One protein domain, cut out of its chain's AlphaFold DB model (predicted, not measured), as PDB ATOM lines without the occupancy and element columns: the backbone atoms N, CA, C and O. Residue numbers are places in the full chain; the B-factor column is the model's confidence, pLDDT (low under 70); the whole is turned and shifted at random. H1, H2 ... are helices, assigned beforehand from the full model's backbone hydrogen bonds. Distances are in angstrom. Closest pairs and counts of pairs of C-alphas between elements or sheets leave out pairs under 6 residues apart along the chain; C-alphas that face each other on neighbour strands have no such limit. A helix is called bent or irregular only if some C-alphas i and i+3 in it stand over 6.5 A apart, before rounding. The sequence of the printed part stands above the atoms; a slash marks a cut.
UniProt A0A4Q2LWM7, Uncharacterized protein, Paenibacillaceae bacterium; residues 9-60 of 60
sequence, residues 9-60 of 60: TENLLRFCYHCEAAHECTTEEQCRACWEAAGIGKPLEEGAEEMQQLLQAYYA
ATOM      1  N   THR A   9     -15.776 -24.299 -60.498       55.88
ATOM      2  CA  THR A   9     -14.435 -24.126 -61.037       55.88
ATOM      3  C   THR A   9     -13.405 -23.489 -60.106       55.88
ATOM      4  O   THR A   9     -12.256 -23.907 -60.170       55.88
ATOM      5  N   GLU A  10     -13.727 -22.495 -59.268       59.78
ATOM      6  CA  GLU A  10     -12.643 -21.736 -58.608       59.78
ATOM      7  C   GLU A  10     -12.030 -22.505 -57.437       59.78
ATOM      8  O   GLU A  10     -10.822 -22.703 -57.404       59.78
ATOM      9  N   ASN A  11     -12.849 -23.002 -56.511       54.16
ATOM     10  CA  ASN A  11     -12.337 -23.781 -55.385       54.16
ATOM     11  C   ASN A  11     -11.836 -25.154 -55.848       54.16
ATOM     12  O   ASN A  11     -10.773 -25.591 -55.421       54.16
ATOM     13  N   LEU A  12     -12.536 -25.810 -56.777       56.66
ATOM     14  CA  LEU A  12     -12.164 -27.149 -57.225       56.66
ATOM     15  C   LEU A  12     -10.826 -27.147 -57.991       56.66
ATOM     16  O   LEU A  12      -9.915 -27.863 -57.602       56.66
ATOM     17  N   LEU A  13     -10.616 -26.271 -58.983       60.62
ATOM     18  CA  LEU A  13      -9.304 -26.177 -59.657       60.62
ATOM     19  C   LEU A  13      -8.193 -25.725 -58.702       60.62
ATOM     20  O   LEU A  13      -7.055 -26.183 -58.809       60.62
ATOM     21  N   ARG A  14      -8.516 -24.836 -57.754       61.66
ATOM     22  CA  ARG A  14      -7.548 -24.295 -56.792       61.66
ATOM     23  C   ARG A  14      -7.099 -25.312 -55.753       61.66
ATOM     24  O   ARG A  14      -5.982 -25.185 -55.269       61.66
ATOM     25  N   PHE A  15      -7.918 -26.312 -55.426       66.38
ATOM     26  CA  PHE A  15      -7.535 -27.371 -54.491       66.38
ATOM     27  C   PHE A  15      -7.021 -28.626 -55.205       66.38
ATOM     28  O   PHE A  15      -6.125 -29.290 -54.695       66.38
ATOM     29  N   CYS A  16      -7.507 -28.940 -56.408       77.56
ATOM     30  CA  CYS A  16      -7.157 -30.181 -57.108       77.56
ATOM     31  C   CYS A  16      -5.929 -30.056 -58.022       77.56
ATOM     32  O   CYS A  16      -5.654 -30.968 -58.789       77.56
ATOM     33  N   TYR A  17      -5.159 -28.966 -57.921       75.88
ATOM     34  CA  TYR A  17      -3.981 -28.668 -58.756       75.88
ATOM     35  C   TYR A  17      -2.873 -29.737 -58.736       75.88
ATOM     36  O   TYR A  17      -1.987 -29.725 -59.587       75.88
ATOM     37  N   HIS A  18      -2.913 -30.657 -57.773       74.81
ATOM     38  CA  HIS A  18      -2.011 -31.804 -57.694       74.81
ATOM     39  C   HIS A  18      -2.452 -33.020 -58.523       74.81
ATOM     40  O   HIS A  18      -1.688 -33.970 -58.661       74.81
ATOM     41  N   CYS A  19      -3.657 -32.999 -59.090       81.56
ATOM     42  CA  CYS A  19      -4.164 -34.050 -59.961       81.56
ATOM     43  C   CYS A  19      -3.754 -33.773 -61.411       81.56
ATOM     44  O   CYS A  19      -4.065 -32.714 -61.951       81.56
ATOM     45  N   GLU A  20      -3.104 -34.734 -62.070       80.94
ATOM     46  CA  GLU A  20      -2.635 -34.598 -63.462       80.94
ATOM     47  C   GLU A  20      -3.782 -34.267 -64.440       80.94
ATOM     48  O   GLU A  20      -3.619 -33.489 -65.378       80.94
ATOM     49  N   ALA A  21      -4.985 -34.764 -64.137       78.38
ATOM     50  CA  ALA A  21      -6.224 -34.488 -64.855       78.38
ATOM     51  C   ALA A  21      -7.223 -33.660 -64.017       78.38
ATOM     52  O   ALA A  21      -8.424 -33.905 -64.047       78.38
ATOM     53  N   ALA A  22      -6.754 -32.658 -63.259       76.25
ATOM     54  CA  ALA A  22      -7.605 -31.835 -62.381       76.25
ATOM     55  C   ALA A  22      -8.815 -31.187 -63.085       76.25
ATOM     56  O   ALA A  22      -9.829 -30.909 -62.450       76.25
ATOM     57  N   HIS A  23      -8.714 -30.945 -64.394       76.44
ATOM     58  CA  HIS A  23      -9.794 -30.401 -65.218       76.44
ATOM     59  C   HIS A  23     -10.938 -31.400 -65.471       76.44
ATOM     60  O   HIS A  23     -12.033 -30.982 -65.844       76.44
ATOM     61  N   GLU A  24     -10.696 -32.700 -65.280       80.19
ATOM     62  CA  GLU A  24     -11.704 -33.763 -65.361       80.19
ATOM     63  C   GLU A  24     -12.457 -33.936 -64.034       80.19
ATOM     64  O   GLU A  24     -13.540 -34.522 -64.002       80.19
ATOM     65  N   CYS A  25     -11.918 -33.398 -62.934       76.06
ATOM     66  CA  CYS A  25     -12.622 -33.361 -61.664       76.06
ATOM     67  C   CYS A  25     -13.789 -32.369 -61.752       76.06
ATOM     68  O   CYS A  25     -13.613 -31.173 -61.971       76.06
ATOM     69  N   THR A  26     -14.996 -32.878 -61.550       77.06
ATOM     70  CA  THR A  26     -16.253 -32.114 -61.552       77.06
ATOM     71  C   THR A  26     -16.925 -32.096 -60.182       77.06
ATOM     72  O   THR A  26     -17.835 -31.297 -59.959       77.06
ATOM     73  N   THR A  27     -16.462 -32.938 -59.249       78.00
ATOM     74  CA  THR A  27     -16.924 -32.974 -57.858       78.00
ATOM     75  C   THR A  27     -15.754 -33.026 -56.876       78.00
ATOM     76  O   THR A  27     -14.638 -33.417 -57.224       78.00
ATOM     77  N   GLU A  28     -16.010 -32.643 -55.625       77.94
ATOM     78  CA  GLU A  28     -15.015 -32.648 -54.544       77.94
ATOM     79  C   GLU A  28     -14.535 -34.070 -54.209       77.94
ATOM     80  O   GLU A  28     -13.368 -34.291 -53.893       77.94
ATOM     81  N   GLU A  29     -15.415 -35.062 -54.345       83.12
ATOM     82  CA  GLU A  29     -15.123 -36.478 -54.106       83.12
ATOM     83  C   GLU A  29     -14.084 -37.019 -55.091       83.12
ATOM     84  O   GLU A  29     -13.214 -37.793 -54.698       83.12
ATOM     85  N   GLN A  30     -14.132 -36.583 -56.354       81.81
ATOM     86  CA  GLN A  30     -13.158 -36.988 -57.374       81.81
ATOM     87  C   GLN A  30     -11.758 -36.461 -57.042       81.81
ATOM     88  O   GLN A  30     -10.769 -37.180 -57.181       81.81
ATOM     89  N   CYS A  31     -11.676 -35.234 -56.530       82.00
ATOM     90  CA  CYS A  31     -10.416 -34.669 -56.069       82.00
ATOM     91  C   CYS A  31      -9.873 -35.367 -54.824       82.00
ATOM     92  O   CYS A  31      -8.686 -35.675 -54.776       82.00
ATOM     93  N   ARG A  32     -10.736 -35.663 -53.842       81.25
ATOM     94  CA  ARG A  32     -10.339 -36.421 -52.645       81.25
ATOM     95  C   ARG A  32      -9.757 -37.785 -53.012       81.25
ATOM     96  O   ARG A  32      -8.684 -38.128 -52.530       81.25
ATOM     97  N   ALA A  33     -10.410 -38.513 -53.919       86.31
ATOM     98  CA  ALA A  33      -9.917 -39.804 -54.396       86.31
ATOM     99  C   ALA A  33      -8.546 -39.687 -55.087       86.31
ATOM    100  O   ALA A  33      -7.665 -40.520 -54.873       86.31
ATOM    101  N   CYS A  34      -8.337 -38.632 -55.880       86.00
ATOM    102  CA  CYS A  34      -7.036 -38.346 -56.480       86.00
ATOM    103  C   CYS A  34      -5.958 -38.059 -55.421       86.00
ATOM    104  O   CYS A  34      -4.856 -38.598 -55.515       86.00
ATOM    105  N   TRP A  35      -6.252 -37.244 -54.405       86.25
ATOM    106  CA  TRP A  35      -5.293 -36.948 -53.339       86.25
ATOM    107  C   TRP A  35      -4.904 -38.202 -52.567       86.25
ATOM    108  O   TRP A  35      -3.715 -38.437 -52.367       86.25
ATOM    109  N   GLU A  36      -5.872 -39.045 -52.214       85.94
ATOM    110  CA  GLU A  36      -5.609 -40.323 -51.551       85.94
ATOM    111  C   GLU A  36      -4.712 -41.229 -52.402       85.94
ATOM    112  O   GLU A  36      -3.726 -41.769 -51.892       85.94
ATOM    113  N   ALA A  37      -5.000 -41.343 -53.703       84.94
ATOM    114  CA  ALA A  37      -4.178 -42.104 -54.643       84.94
ATOM    115  C   ALA A  37      -2.755 -41.530 -54.781       84.94
ATOM    116  O   ALA A  37      -1.792 -42.288 -54.892       84.94
ATOM    117  N   ALA A  38      -2.613 -40.206 -54.722       81.56
ATOM    118  CA  ALA A  38      -1.331 -39.503 -54.739       81.56
ATOM    119  C   ALA A  38      -0.618 -39.490 -53.370       81.56
ATOM    120  O   ALA A  38       0.500 -38.989 -53.265       81.56
ATOM    121  N   GLY A  39      -1.242 -40.016 -52.309       80.69
ATOM    122  CA  GLY A  39      -0.713 -39.975 -50.943       80.69
ATOM    123  C   GLY A  39      -0.750 -38.589 -50.283       80.69
ATOM    124  O   GLY A  39      -0.098 -38.384 -49.262       80.69
ATOM    125  N   ILE A  40      -1.507 -37.650 -50.848       77.94
ATOM    126  CA  ILE A  40      -1.708 -36.281 -50.367       77.94
ATOM    127  C   ILE A  40      -2.838 -36.274 -49.328       77.94
ATOM    128  O   ILE A  40      -3.838 -36.969 -49.478       77.94
ATOM    129  N   GLY A  41      -2.697 -35.476 -48.266       67.81
ATOM    130  CA  GLY A  41      -3.729 -35.347 -47.226       67.81
ATOM    131  C   GLY A  41      -3.705 -36.447 -46.163       67.81
ATOM    132  O   GLY A  41      -4.584 -36.480 -45.303       67.81
ATOM    133  N   LYS A  42      -2.689 -37.320 -46.171       68.31
ATOM    134  CA  LYS A  42      -2.404 -38.156 -45.000       68.31
ATOM    135  C   LYS A  42      -2.077 -37.250 -43.807       68.31
ATOM    136  O   LYS A  42      -1.392 -36.241 -44.009       68.31
ATOM    137  N   PRO A  43      -2.544 -37.582 -42.590       63.41
ATOM    138  CA  PRO A  43      -2.120 -36.871 -41.395       63.41
ATOM    139  C   PRO A  43      -0.591 -36.837 -41.366       63.41
ATOM    140  O   PRO A  43       0.052 -37.879 -41.498       63.41
ATOM    141  N   LEU A  44      -0.014 -35.642 -41.236       63.53
ATOM    142  CA  LEU A  44       1.379 -35.503 -40.831       63.53
ATOM    143  C   LEU A  44       1.457 -36.028 -39.396       63.53
ATOM    144  O   LEU A  44       1.206 -35.286 -38.454       63.53
ATOM    145  N   GLU A  45       1.708 -37.325 -39.225       65.19
ATOM    146  CA  GLU A  45       1.928 -37.889 -37.889       65.19
ATOM    147  C   GLU A  45       3.224 -37.335 -37.277       65.19
ATOM    148  O   GLU A  45       3.321 -37.159 -36.066       65.19
ATOM    149  N   GLU A  46       4.191 -36.963 -38.118       66.56
ATOM    150  CA  GLU A  46       5.428 -36.307 -37.709       66.56
ATOM    151  C   GLU A  46       5.273 -34.775 -37.746       66.56
ATOM    152  O   GLU A  46       4.961 -34.186 -38.781       66.56
ATOM    153  N   GLY A  47       5.501 -34.119 -36.604       68.12
ATOM    154  CA  GLY A  47       5.566 -32.655 -36.495       68.12
ATOM    155  C   GLY A  47       4.236 -31.932 -36.242       68.12
ATOM    156  O   GLY A  47       4.243 -30.716 -36.055       68.12
ATOM    157  N   ALA A  48       3.099 -32.636 -36.176       78.62
ATOM    158  CA  ALA A  48       1.807 -32.016 -35.850       78.62
ATOM    159  C   ALA A  48       1.781 -31.399 -34.440       78.62
ATOM    160  O   ALA A  48       1.279 -30.288 -34.261       78.62
ATOM    161  N   GLU A  49       2.361 -32.080 -33.448       81.25
ATOM    162  CA  GLU A  49       2.440 -31.575 -32.070       81.25
ATOM    163  C   GLU A  49       3.339 -30.336 -31.966       81.25
ATOM    164  O   GLU A  49       2.962 -29.346 -31.340       81.25
ATOM    165  N   GLU A  50       4.500 -30.352 -32.627       83.88
ATOM    166  CA  GLU A  50       5.424 -29.211 -32.667       83.88
ATOM    167  C   GLU A  50       4.795 -28.004 -33.376       83.88
ATOM    168  O   GLU A  50       4.903 -26.870 -32.906       83.88
ATOM    169  N   MET A  51       4.069 -28.240 -34.472       83.75
ATOM    170  CA  MET A  51       3.335 -27.202 -35.195       83.75
ATOM    171  C   MET A  51       2.200 -26.614 -34.347       83.75
ATOM    172  O   MET A  51       2.015 -25.396 -34.322       83.75
ATOM    173  N   GLN A  52       1.488 -27.448 -33.586       86.69
ATOM    174  CA  GLN A  52       0.464 -26.988 -32.653       86.69
ATOM    175  C   GLN A  52       1.059 -26.126 -31.531       86.69
ATOM    176  O   GLN A  52       0.501 -25.073 -31.214       86.69
ATOM    177  N   GLN A  53       2.198 -26.524 -30.961       89.00
ATOM    178  CA  GLN A  53       2.908 -25.732 -29.950       89.00
ATOM    179  C   GLN A  53       3.387 -24.388 -30.515       89.00
ATOM    180  O   GLN A  53       3.210 -23.353 -29.872       89.00
ATOM    181  N   LEU A  54       3.931 -24.381 -31.737       91.44
ATOM    182  CA  LEU A  54       4.346 -23.160 -32.429       91.44
ATOM    183  C   LEU A  54       3.167 -22.199 -32.638       91.44
ATOM    184  O   LEU A  54       3.281 -21.007 -32.354       91.44
ATOM    185  N   LEU A  55       2.027 -22.711 -33.114       92.44
ATOM    186  CA  LEU A  55       0.819 -21.910 -33.316       92.44
ATOM    187  C   LEU A  55       0.334 -21.294 -32.003       92.44
ATOM    188  O   LEU A  55       0.029 -20.105 -31.962       92.44
ATOM    189  N   GLN A  56       0.292 -22.076 -30.924       91.75
ATOM    190  CA  GLN A  56      -0.102 -21.575 -29.607       91.75
ATOM    191  C   GLN A  56       0.839 -20.473 -29.110       91.75
ATOM    192  O   GLN A  56       0.359 -19.473 -28.589       91.75
ATOM    193  N   ALA A  57       2.150 -20.615 -29.318       91.62
ATOM    194  CA  ALA A  57       3.128 -19.594 -28.953       91.62
ATOM    195  C   ALA A  57       2.999 -18.305 -29.786       91.62
ATOM    196  O   ALA A  57       3.283 -17.227 -29.278       91.62
ATOM    197  N   TYR A  58       2.580 -18.398 -31.053       90.75
ATOM    198  CA  TYR A  58       2.424 -17.235 -31.935       90.75
ATOM    199  C   TYR A  58       1.172 -16.399 -31.628       90.75
ATOM    200  O   TYR A  58       1.164 -15.192 -31.860       90.75
ATOM    201  N   TYR A  59       0.107 -17.041 -31.137       89.00
ATOM    202  CA  TYR A  59      -1.175 -16.399 -30.823       89.00
ATOM    203  C   TYR A  59      -1.377 -16.093 -29.323       89.00
ATOM    204  O   TYR A  59      -2.477 -15.682 -28.945       89.00
ATOM    205  N   ALA A  60      -0.357 -16.306 -28.484       64.25
ATOM    206  CA  ALA A  60      -0.341 -15.965 -27.056       64.25
ATOM    207  C   ALA A  60       0.205 -14.549 -26.812       64.25
ATOM    208  O   ALA A  60      -0.325 -13.880 -25.894       64.25
TER     209      ALA A  60
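What this domain is: This is residues 9 to 60 of the 60 residues of an uncharacterized protein of Paenibacillaceae bacterium (UniProt A0A4Q2LWM7). The longest helix, H3, sits at the far end of an arm, residues 42 to 60, which sticks out from a small compact body. That body is made of two shorter helices, H1 and H2, which run the same way at a shallow tilt, and of the long loop, residues 16 to 27, that joins them. The printed part has 52 residues with three named helices in the order H1, H2, H3 and no named strand; its class is all helix. The whole is only just extended, close to loose, with a radius of gyration of the C-alphas of 15.0 A, and its elongated outline spans 43 by 22 by 15 A.

Where its parts are: H3 is residues 48 to 58, from Ala 48 to Tyr 58, and measures 15.3 A from first to last C-alpha. It begins at C-alpha 48 (1.807, -32.016, -35.850) and ends at C-alpha 58 (2.424, -17.235, -31.935). H2 is residues 28 to 37, from Glu 28 to Ala 37, 14.4 A long between its first and last C-alphas. H1 is residues 9 to 15, from Thr 9 to Phe 15, 10.0 A long, and begins at C-alpha 9 (-14.435, -24.126, -61.037).

How they stand to each other: H3 touches no helix. It is apart from H2, though the two follow each other in the chain, and it is apart from H1 as well. H1 and H2 are close but not clearly touching, with 2 pairs of C-alphas within 8 A. Their closest C-alphas are those of Leu 12 and Glu 28, 6.7 A apart. The lines of H1 and H2 stand at a shallow tilt of 25 degrees, they run the same way, and their centres are 13.0 A apart. In H1, H2 and H3 every pair of O i and N i+4 is within hydrogen-bond range. None of the three helices is bent or irregular.

The domain as a whole: The C-alphas of Glu 24 and Ala 60 are the two farthest apart, at 43.7 A, and Ala 60 is the chain's last residue. Residues 42 to 60, of which 48 to 58 belong to H3, stand free; the other 33 residues span 23 by 15 by 14 A with a radius of gyration of 8.2 A. The link from H1 to H2, 12 residues, is long, and the link from H2 to H3, 10 residues, is short but not tight. The printed part has no cut. The mean pLDDT of the printed part is 76.9, and it is under 70 in 15 residues: 9 to 15, 41 to 47 and 60.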